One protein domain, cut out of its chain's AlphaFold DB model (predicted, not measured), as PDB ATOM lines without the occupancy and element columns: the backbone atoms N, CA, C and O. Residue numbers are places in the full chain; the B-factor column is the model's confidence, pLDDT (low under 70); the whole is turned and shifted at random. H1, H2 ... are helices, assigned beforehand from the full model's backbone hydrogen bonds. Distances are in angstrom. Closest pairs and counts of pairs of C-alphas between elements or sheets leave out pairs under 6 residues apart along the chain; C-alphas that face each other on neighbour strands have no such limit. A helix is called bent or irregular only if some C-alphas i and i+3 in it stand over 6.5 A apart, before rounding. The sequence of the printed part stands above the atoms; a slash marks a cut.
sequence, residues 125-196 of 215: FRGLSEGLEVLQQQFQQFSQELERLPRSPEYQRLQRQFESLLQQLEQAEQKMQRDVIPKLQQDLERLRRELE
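Overview. This is residues 125 to 196 of the 215 residues of an uncharacterized protein of Methylothermaceae bacterium (UniProt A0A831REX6). Two helices make an open, lopsided U with an empty middle: H1 is the shorter limb, a link of six residues turns the chain, and the longer H2 folds back alongside without touching H1. H2 is bent, and its last arm, H2b, sticks out past the beginning of H1 and adds to the length. The printed part has 72 residues with two named helices, in the order H1, H2, and no named strand; the class is all helix. The whole is extended, with a radius of gyration of the C-alphas of 19.8 A and spans of 63 by 26 by 9 A.

Arrangement. H1, residues 125 to 146, touches no helix. After a short link comes H2, residues 153 to 196, assigned as one helix by its hydrogen bonds but bent: C-alphas 178 and 181 are 6.6 A apart. Its arms are H2a, residues 153 to 178, and H2b, residues 181 to 196; their lines stand at a tilt of 37 degrees, only just steep. H1 is apart from H2a and from H2b, with no C-alpha within 8 A. In H1 and H2b every O i to N i+4 pair is within hydrogen-bond range; in H2a 21 of 22 are.

Along the chain. H1 begins at C-alpha 125, (110.176, 126.632, 151.405), and is 30.9 A long from first to last C-alpha. H2a begins at C-alpha 153, (98.094, 159.044, 134.455), and measures 38.2 A. H2b measures 22.5 A and ends at C-alpha 196, (97.915, 108.446, 170.446).

Size, cuts and confidence. The two C-alphas farthest apart, those of Pro 150 and Glu 196, are 63.8 A apart. Residues 125 to 145, 147 to 154 and 156 to 196 stand free. The printed part has no cut and no long link. Its mean pLDDT is 71.0, and 31 residues are under 70, among them residues 143 to 156.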
ATOM      1  N   PHE A 125     109.371 125.437 151.165       65.00
ATOM      2  CA  PHE A 125     110.176 126.632 151.405       65.00
ATOM      3  C   PHE A 125     110.965 127.049 150.157       65.00
ATOM      4  O   PHE A 125     111.018 128.236 149.829       65.00
ATOM      5  N   ARG A 126     111.515 126.074 149.414       64.31
ATOM      6  CA  ARG A 126     112.201 126.320 148.136       64.31
ATOM      7  C   ARG A 126     111.263 126.954 147.106       64.31
ATOM      8  O   ARG A 126     111.571 128.026 146.597       64.31
ATOM      9  N   GLY A 127     110.098 126.346 146.865       69.31
ATOM     10  CA  GLY A 127     109.133 126.867 145.890       69.31
ATOM     11  C   GLY A 127     108.629 128.275 146.228       69.31
ATOM     12  O   GLY A 127     108.420 129.093 145.333       69.31
ATOM     13  N   LEU A 128     108.484 128.589 147.520       72.12
ATOM     14  CA  LEU A 128     108.126 129.932 147.975       72.12
ATOM     15  C   LEU A 128     109.259 130.944 147.742       72.12
ATOM     16  O   LEU A 128     109.001 132.049 147.269       72.12
ATOM     17  N   SER A 129     110.499 130.568 148.060       63.62
ATOM     18  CA  SER A 129     111.671 131.446 147.936       63.62
ATOM     19  C   SER A 129     111.967 131.787 146.474       63.62
ATOM     20  O   SER A 129     112.110 132.960 146.135       63.62
ATOM     21  N   GLU A 130     111.965 130.783 145.593       66.81
ATOM     22  CA  GLU A 130     112.141 130.967 144.145       66.81
ATOM     23  C   GLU A 130     111.042 131.869 143.561       66.81
ATOM     24  O   GLU A 130     111.321 132.789 142.791       66.81
ATOM     25  N   GLY A 131     109.785 131.662 143.976       69.81
ATOM     26  CA  GLY A 131     108.669 132.513 143.562       69.81
ATOM     27  C   GLY A 131     108.836 133.975 143.992       69.81
ATOM     28  O   GLY A 131     108.531 134.885 143.217       69.81
ATOM     29  N   LEU A 132     109.354 134.210 145.201       70.81
ATOM     30  CA  LEU A 132     109.618 135.551 145.727       70.81
ATOM     31  C   LEU A 132     110.813 136.234 145.049       70.81
ATOM     32  O   LEU A 132     110.730 137.430 144.773       70.81
ATOM     33  N   GLU A 133     111.891 135.511 144.739       59.03
ATOM     34  CA  GLU A 133     113.031 136.075 144.000       59.03
ATOM     35  C   GLU A 133     112.643 136.489 142.580       59.03
ATOM     36  O   GLU A 133     112.985 137.592 142.149       59.03
ATOM     37  N   VAL A 134     111.879 135.653 141.869       71.88
ATOM     38  CA  VAL A 134     111.375 135.992 140.527       71.88
ATOM     39  C   VAL A 134     110.488 137.236 140.586       71.88
ATOM     40  O   VAL A 134     110.654 138.150 139.776       71.88
ATOM     41  N   LEU A 135     109.597 137.322 141.580       74.88
ATOM     42  CA  LEU A 135     108.779 138.515 141.810       74.88
ATOM     43  C   LEU A 135     109.629 139.753 142.125       74.88
ATOM     44  O   LEU A 135     109.362 140.830 141.592       74.88
ATOM     45  N   GLN A 136     110.660 139.621 142.961       66.06
ATOM     46  CA  GLN A 136     111.540 140.729 143.326       66.06
ATOM     47  C   GLN A 136     112.342 141.238 142.123       66.06
ATOM     48  O   GLN A 136     112.456 142.451 141.936       66.06
ATOM     49  N   GLN A 137     112.868 140.338 141.289       68.12
ATOM     50  CA  GLN A 137     113.581 140.697 140.061       68.12
ATOM     51  C   GLN A 137     112.664 141.419 139.070       68.12
ATOM     52  O   GLN A 137     113.037 142.467 138.537       68.12
ATOM     53  N   GLN A 138     111.443 140.910 138.874       72.38
ATOM     54  CA  GLN A 138     110.432 141.568 138.042       72.38
ATOM     55  C   GLN A 138     110.068 142.954 138.591       72.38
ATOM     56  O   GLN A 138     109.986 143.917 137.829       72.38
ATOM     57  N   PHE A 139     109.923 143.089 139.912       72.12
ATOM     58  CA  PHE A 139     109.662 144.374 140.560       72.12
ATOM     59  C   PHE A 139     110.818 145.363 140.383       72.12
ATOM     60  O   PHE A 139     110.580 146.527 140.078       72.12
ATOM     61  N   GLN A 140     112.071 144.926 140.538       65.38
ATOM     62  CA  GLN A 140     113.238 145.792 140.347       65.38
ATOM     63  C   GLN A 140     113.360 146.284 138.904       65.38
ATOM     64  O   GLN A 140     113.613 147.470 138.695       65.38
ATOM     65  N   GLN A 141     113.142 145.409 137.918       68.31
ATOM     66  CA  GLN A 141     113.132 145.795 136.503       68.31
ATOM     67  C   GLN A 141     112.024 146.812 136.214       68.31
ATOM     68  O   GLN A 141     112.288 147.874 135.652       68.31
ATOM     69  N   PHE A 142     110.811 146.540 136.693       72.69
ATOM     70  CA  PHE A 142     109.676 147.440 136.528       72.69
ATOM     71  C   PHE A 142     109.880 148.786 137.246       72.69
ATOM     72  O   PHE A 142     109.572 149.841 136.695       72.69
ATOM     73  N   SER A 143     110.468 148.784 138.447       64.12
ATOM     74  CA  SER A 143     110.790 149.999 139.211       64.12
ATOM     75  C   SER A 143     111.841 150.864 138.501       64.12
ATOM     76  O   SER A 143     111.692 152.082 138.420       64.12
ATOM     77  N   GLN A 144     112.868 150.251 137.906       64.12
ATOM     78  CA  GLN A 144     113.877 150.966 137.109       64.12
ATOM     79  C   GLN A 144     113.313 151.540 135.800       64.12
ATOM     80  O   GLN A 144     113.819 152.541 135.282       64.12
ATOM     81  N   GLU A 145     112.288 150.913 135.225       66.06
ATOM     82  CA  GLU A 145     111.541 151.474 134.095       66.06
ATOM     83  C   GLU A 145     110.639 152.637 134.541       66.06
ATOM     84  O   GLU A 145     110.548 153.652 133.845       66.06
ATOM     85  N   LEU A 146     110.053 152.545 135.738       60.81
ATOM     86  CA  LEU A 146     109.193 153.568 136.339       60.81
ATOM     87  C   LEU A 146     109.941 154.828 136.803       60.81
ATOM     88  O   LEU A 146     109.420 155.930 136.628       60.81
ATOM     89  N   GLU A 147     111.160 154.717 137.342       56.97
ATOM     90  CA  GLU A 147     111.982 155.881 137.740       56.97
ATOM     91  C   GLU A 147     112.308 156.818 136.564       56.97
ATOM     92  O   GLU A 147     112.627 157.992 136.761       56.97
ATOM     93  N   ARG A 148     112.187 156.327 135.325       61.84
ATOM     94  CA  ARG A 148     112.443 157.101 134.103       61.84
ATOM     95  C   ARG A 148     111.221 157.873 133.589       61.84
ATOM     96  O   ARG A 148     111.363 158.640 132.638       61.84
ATOM     97  N   LEU A 149     110.045 157.723 134.206       58.41
ATOM     98  CA  LEU A 149     108.797 158.351 133.759       58.41
ATOM     99  C   LEU A 149     108.130 159.150 134.890       58.41
ATOM    100  O   LEU A 149     107.281 158.624 135.615       58.41
ATOM    101  N   PRO A 150     108.433 160.452 135.052       53.28
ATOM    102  CA  PRO A 150     107.714 161.251 136.024       53.28
ATOM    103  C   PRO A 150     106.318 161.606 135.481       53.28
ATOM    104  O   PRO A 150     106.175 162.405 134.559       53.28
ATOM    105  N   ARG A 151     105.288 161.058 136.145       54.66
ATOM    106  CA  ARG A 151     103.874 161.501 136.147       54.66
ATOM    107  C   ARG A 151     103.058 161.276 134.862       54.66
ATOM    108  O   ARG A 151     102.440 162.213 134.357       54.66
ATOM    109  N   SER A 152     102.935 160.030 134.399       64.44
ATOM    110  CA  SER A 152     101.818 159.661 133.511       64.44
ATOM    111  C   SER A 152     100.566 159.272 134.332       64.44
ATOM    112  O   SER A 152     100.684 158.761 135.451       64.44
ATOM    113  N   PRO A 153      99.341 159.487 133.817       61.41
ATOM    114  CA  PRO A 153      98.094 159.044 134.455       61.41
ATOM    115  C   PRO A 153      97.984 157.516 134.642       61.41
ATOM    116  O   PRO A 153      97.112 157.052 135.379       61.41
ATOM    117  N   GLU A 154      98.864 156.724 134.023       59.62
ATOM    118  CA  GLU A 154      98.952 155.273 134.237       59.62
ATOM    119  C   GLU A 154      99.529 154.948 135.620       59.62
ATOM    120  O   GLU A 154      99.052 154.018 136.270       59.62
ATOM    121  N   TYR A 155     100.436 155.783 136.142       64.56
ATOM    122  CA  TYR A 155     100.982 155.648 137.497       64.56
ATOM    123  C   TYR A 155      99.884 155.742 138.570       64.56
ATOM    124  O   TYR A 155      99.834 154.947 139.502       64.56
ATOM    125  N   GLN A 156      98.924 156.656 138.395       64.19
ATOM    126  CA  GLN A 156      97.783 156.804 139.310       64.19
ATOM    127  C   GLN A 156      96.769 155.655 139.215       64.19
ATOM    128  O   GLN A 156      95.955 155.468 140.124       64.19
ATOM    129  N   ARG A 157      96.745 154.911 138.102       71.38
ATOM    130  CA  ARG A 157      95.942 153.683 137.996       71.38
ATOM    131  C   ARG A 157      96.652 152.532 138.689       71.38
ATOM    132  O   ARG A 157      96.012 151.826 139.460       71.38
ATOM    133  N   LEU A 158      97.961 152.424 138.486       72.75
ATOM    134  CA  LEU A 158      98.794 151.416 139.125       72.75
ATOM    135  C   LEU A 158      98.771 151.553 140.655       72.75
ATOM    136  O   LEU A 158      98.546 150.572 141.354       72.75
ATOM    137  N   GLN A 159      98.906 152.775 141.178       66.50
ATOM    138  CA  GLN A 159      98.869 153.042 142.619       66.50
ATOM    139  C   GLN A 159      97.531 152.611 143.251       66.50
ATOM    140  O   GLN A 159      97.519 151.978 144.303       66.50
ATOM    141  N   ARG A 160      96.409 152.848 142.556       75.44
ATOM    142  CA  ARG A 160      95.078 152.384 142.986       75.44
ATOM    143  C   ARG A 160      94.923 150.864 142.919       75.44
ATOM    144  O   ARG A 160      94.262 150.277 143.770       75.44
ATOM    145  N   GLN A 161      95.519 150.219 141.917       76.62
ATOM    146  CA  GLN A 161      95.536 148.757 141.833       76.62
ATOM    147  C   GLN A 161      96.367 148.145 142.969       76.62
ATOM    148  O   GLN A 161      95.972 147.125 143.524       76.62
ATOM    149  N   PHE A 162      97.461 148.800 143.364       70.56
ATOM    150  CA  PHE A 162      98.298 148.385 144.487       70.56
ATOM    151  C   PHE A 162      97.582 148.518 145.836       70.56
ATOM    152  O   PHE A 162      97.586 147.573 146.621       70.56
ATOM    153  N   GLU A 163      96.903 149.643 146.084       69.31
ATOM    154  CA  GLU A 163      96.059 149.810 147.280       69.31
ATOM    155  C   GLU A 163      94.962 148.743 147.346       69.31
ATOM    156  O   GLU A 163      94.752 148.134 148.392       69.31
ATOM    157  N   SER A 164      94.317 148.447 146.213       76.94
ATOM    158  CA  SER A 164      93.310 147.385 146.139       76.94
ATOM    159  C   SER A 164      93.888 145.999 146.436       76.94
ATOM    160  O   SER A 164      93.199 145.180 147.041       76.94
ATOM    161  N   LEU A 165      95.110 145.701 145.987       76.88
ATOM    162  CA  LEU A 165      95.770 144.418 146.241       76.88
ATOM    163  C   LEU A 165      96.161 144.268 147.714       76.88
ATOM    164  O   LEU A 165      95.935 143.209 148.293       76.88
ATOM    165  N   LEU A 166      96.680 145.330 148.336       68.38
ATOM    166  CA  LEU A 166      96.986 145.340 149.770       68.38
ATOM    167  C   LEU A 166      95.728 145.090 150.609       68.38
ATOM    168  O   LEU A 166      95.738 144.240 151.494       68.38
ATOM    169  N   GLN A 167      94.615 145.736 150.258       74.25
ATOM    170  CA  GLN A 167      93.329 145.504 150.920       74.25
ATOM    171  C   GLN A 167      92.830 144.059 150.770       74.25
ATOM    172  O   GLN A 167      92.242 143.495 151.693       74.25
ATOM    173  N   GLN A 168      93.054 143.446 149.606       73.56
ATOM    174  CA  GLN A 168      92.698 142.045 149.378       73.56
ATOM    175  C   GLN A 168      93.578 141.089 150.187       73.56
ATOM    176  O   GLN A 168      93.066 140.086 150.684       73.56
ATOM    177  N   LEU A 169      94.866 141.400 150.357       66.06
ATOM    178  CA  LEU A 169      95.777 140.623 151.200       66.06
ATOM    179  C   LEU A 169      95.394 140.708 152.679       66.06
ATOM    180  O   LEU A 169      95.300 139.666 153.321       66.06
ATOM    181  N   GLU A 170      95.071 141.895 153.195       64.94
ATOM    182  CA  GLU A 170      94.572 142.052 154.573       64.94
ATOM    183  C   GLU A 170      93.275 141.260 154.800       64.94
ATOM    184  O   GLU A 170      93.104 140.584 155.817       64.94
ATOM    185  N   GLN A 171      92.351 141.279 153.833       74.88
ATOM    186  CA  GLN A 171      91.129 140.474 153.913       74.88
ATOM    187  C   GLN A 171      91.404 138.969 153.832       74.88
ATOM    188  O   GLN A 171      90.727 138.182 154.503       74.88
ATOM    189  N   ALA A 172      92.365 138.555 153.005       70.62
ATOM    190  CA  ALA A 172      92.781 137.164 152.906       70.62
ATOM    191  C   ALA A 172      93.425 136.692 154.215       70.62
ATOM    192  O   ALA A 172      93.070 135.618 154.695       70.62
ATOM    193  N   GLU A 173      94.279 137.510 154.832       61.78
ATOM    194  CA  GLU A 173      94.879 137.251 156.140       61.78
ATOM    195  C   GLU A 173      93.803 137.096 157.220       61.78
ATOM    196  O   GLU A 173      93.782 136.095 157.938       61.78
ATOM    197  N   GLN A 174      92.841 138.021 157.282       72.88
ATOM    198  CA  GLN A 174      91.728 137.934 158.229       72.88
ATOM    199  C   GLN A 174      90.887 136.668 158.026       72.88
ATOM    200  O   GLN A 174      90.542 135.996 158.999       72.88
ATOM    201  N   LYS A 175      90.575 136.294 156.777       74.31
ATOM    202  CA  LYS A 175      89.886 135.023 156.480       74.31
ATOM    203  C   LYS A 175      90.721 133.811 156.873       74.31
ATOM    204  O   LYS A 175      90.182 132.833 157.387       74.31
ATOM    205  N   MET A 176      92.027 133.868 156.646       71.94
ATOM    206  CA  MET A 176      92.941 132.792 156.995       71.94
ATOM    207  C   MET A 176      92.974 132.593 158.513       71.94
ATOM    208  O   MET A 176      92.789 131.468 158.977       71.94
ATOM    209  N   GLN A 177      93.082 133.674 159.287       70.62
ATOM    210  CA  GLN A 177      93.027 133.636 160.751       70.62
ATOM    211  C   GLN A 177      91.672 133.159 161.284       70.62
ATOM    212  O   GLN A 177      91.627 132.417 162.264       70.62
ATOM    213  N   ARG A 178      90.565 133.569 160.657       80.88
ATOM    214  CA  ARG A 178      89.222 133.296 161.182       80.88
ATOM    215  C   ARG A 178      88.672 131.926 160.804       80.88
ATOM    216  O   ARG A 178      87.996 131.306 161.618       80.88
ATOM    217  N   ASP A 179      88.946 131.465 159.588       78.88
ATOM    218  CA  ASP A 179      88.266 130.297 159.022       78.88
ATOM    219  C   ASP A 179      89.231 129.126 158.767       78.88
ATOM    220  O   ASP A 179      88.842 127.964 158.902       78.88
ATOM    221  N   VAL A 180      90.489 129.409 158.407       77.75
ATOM    222  CA  VAL A 180      91.457 128.383 157.975       77.75
ATOM    223  C   VAL A 180      92.312 127.885 159.140       77.75
ATOM    224  O   VAL A 180      92.388 126.677 159.363       77.75
ATOM    225  N   ILE A 181      92.906 128.792 159.922       79.12
ATOM    226  CA  ILE A 181      93.742 128.451 161.085       79.12
ATOM    227  C   ILE A 181      92.985 127.607 162.122       79.12
ATOM    228  O   ILE A 181      93.520 126.573 162.529       79.12
ATOM    229  N   PRO A 182      91.744 127.948 162.524       82.69
ATOM    230  CA  PRO A 182      91.032 127.167 163.534       82.69
ATOM    231  C   PRO A 182      90.726 125.750 163.045       82.69
ATOM    232  O   PRO A 182      90.816 124.785 163.801       82.69
ATOM    233  N   LYS A 183      90.420 125.609 161.752       77.31
ATOM    234  CA  LYS A 183      90.115 124.322 161.128       77.31
ATOM    235  C   LYS A 183      91.356 123.429 161.036       77.31
ATOM    236  O   LYS A 183      91.285 122.255 161.374       77.31
ATOM    237  N   LEU A 184      92.507 124.013 160.692       78.88
ATOM    238  CA  LEU A 184      93.809 123.337 160.721       78.88
ATOM    239  C   LEU A 184      94.197 122.865 162.127       78.88
ATOM    240  O   LEU A 184      94.660 121.736 162.276       78.88
ATOM    241  N   GLN A 185      93.998 123.694 163.159       76.50
ATOM    242  CA  GLN A 185      94.251 123.297 164.552       76.50
ATOM    243  C   GLN A 185      93.374 122.113 164.961       76.50
ATOM    244  O   GLN A 185      93.859 121.147 165.552       76.50
ATOM    245  N   GLN A 186      92.096 122.158 164.589       84.06
ATOM    246  CA  GLN A 186      91.147 121.093 164.879       84.06
ATOM    247  C   GLN A 186      91.516 119.778 164.171       84.06
ATOM    248  O   GLN A 186      91.446 118.707 164.781       84.06
ATOM    249  N   ASP A 187      91.956 119.849 162.913       80.81
ATOM    250  CA  ASP A 187      92.418 118.683 162.157       80.81
ATOM    251  C   ASP A 187      93.726 118.114 162.741       80.81
ATOM    252  O   ASP A 187      93.838 116.902 162.926       80.81
ATOM    253  N   LEU A 188      94.675 118.967 163.142       81.75
ATOM    254  CA  LEU A 188      95.912 118.555 163.826       81.75
ATOM    255  C   LEU A 188      95.641 117.852 165.163       81.75
ATOM    256  O   LEU A 188      96.237 116.812 165.450       81.75
ATOM    257  N   GLU A 189      94.719 118.368 165.977       81.94
ATOM    258  CA  GLU A 189      94.309 117.712 167.224       81.94
ATOM    259  C   GLU A 189      93.624 116.366 166.988       81.94
ATOM    260  O   GLU A 189      93.728 115.448 167.812       81.94
ATOM    261  N   ARG A 190      92.880 116.250 165.889       87.75
ATOM    262  CA  ARG A 190      92.232 115.000 165.501       87.75
ATOM    263  C   ARG A 190      93.274 113.963 165.090       87.75
ATOM    264  O   ARG A 190      93.240 112.855 165.625       87.75
ATOM    265  N   LEU A 191      94.239 114.344 164.251       84.00
ATOM    266  CA  LEU A 191      95.369 113.485 163.888       84.00
ATOM    267  C   LEU A 191      96.182 113.066 165.120       84.00
ATOM    268  O   LEU A 191      96.487 111.884 165.275       84.00
ATOM    269  N   ARG A 192      96.488 113.993 166.038       75.94
ATOM    270  CA  ARG A 192      97.214 113.681 167.283       75.94
ATOM    271  C   ARG A 192      96.496 112.615 168.113       75.94
ATOM    272  O   ARG A 192      97.134 111.679 168.586       75.94
ATOM    273  N   ARG A 193      95.172 112.730 168.258       82.12
ATOM    274  CA  ARG A 193      94.346 111.751 168.986       82.12
ATOM    275  C   ARG A 193      94.302 110.387 168.301       82.12
ATOM    276  O   ARG A 193      94.247 109.367 168.986       82.12
ATOM    277  N   GLU A 194      94.300 110.350 166.973       82.62
ATOM    278  CA  GLU A 194      94.363 109.097 166.213       82.62
ATOM    279  C   GLU A 194      95.730 108.415 166.371       82.62
ATOM    280  O   GLU A 194      95.786 107.208 166.611       82.62
ATOM    281  N   LEU A 195      96.817 109.189 166.359       79.25
ATOM    282  CA  LEU A 195      98.174 108.688 166.586       79.25
ATOM    283  C   LEU A 195      98.400 108.210 168.031       79.25
ATOM    284  O   LEU A 195      99.019 107.169 168.227       79.25
ATOM    285  N   GLU A 196      97.858 108.898 169.043       71.44
ATOM    286  CA  GLU A 196      97.915 108.446 170.446       71.44
ATOM    287  C   GLU A 196      97.157 107.133 170.676       71.44
ATOM    288  O   GLU A 196      97.615 106.283 171.437       71.44
TER     289      GLU A 196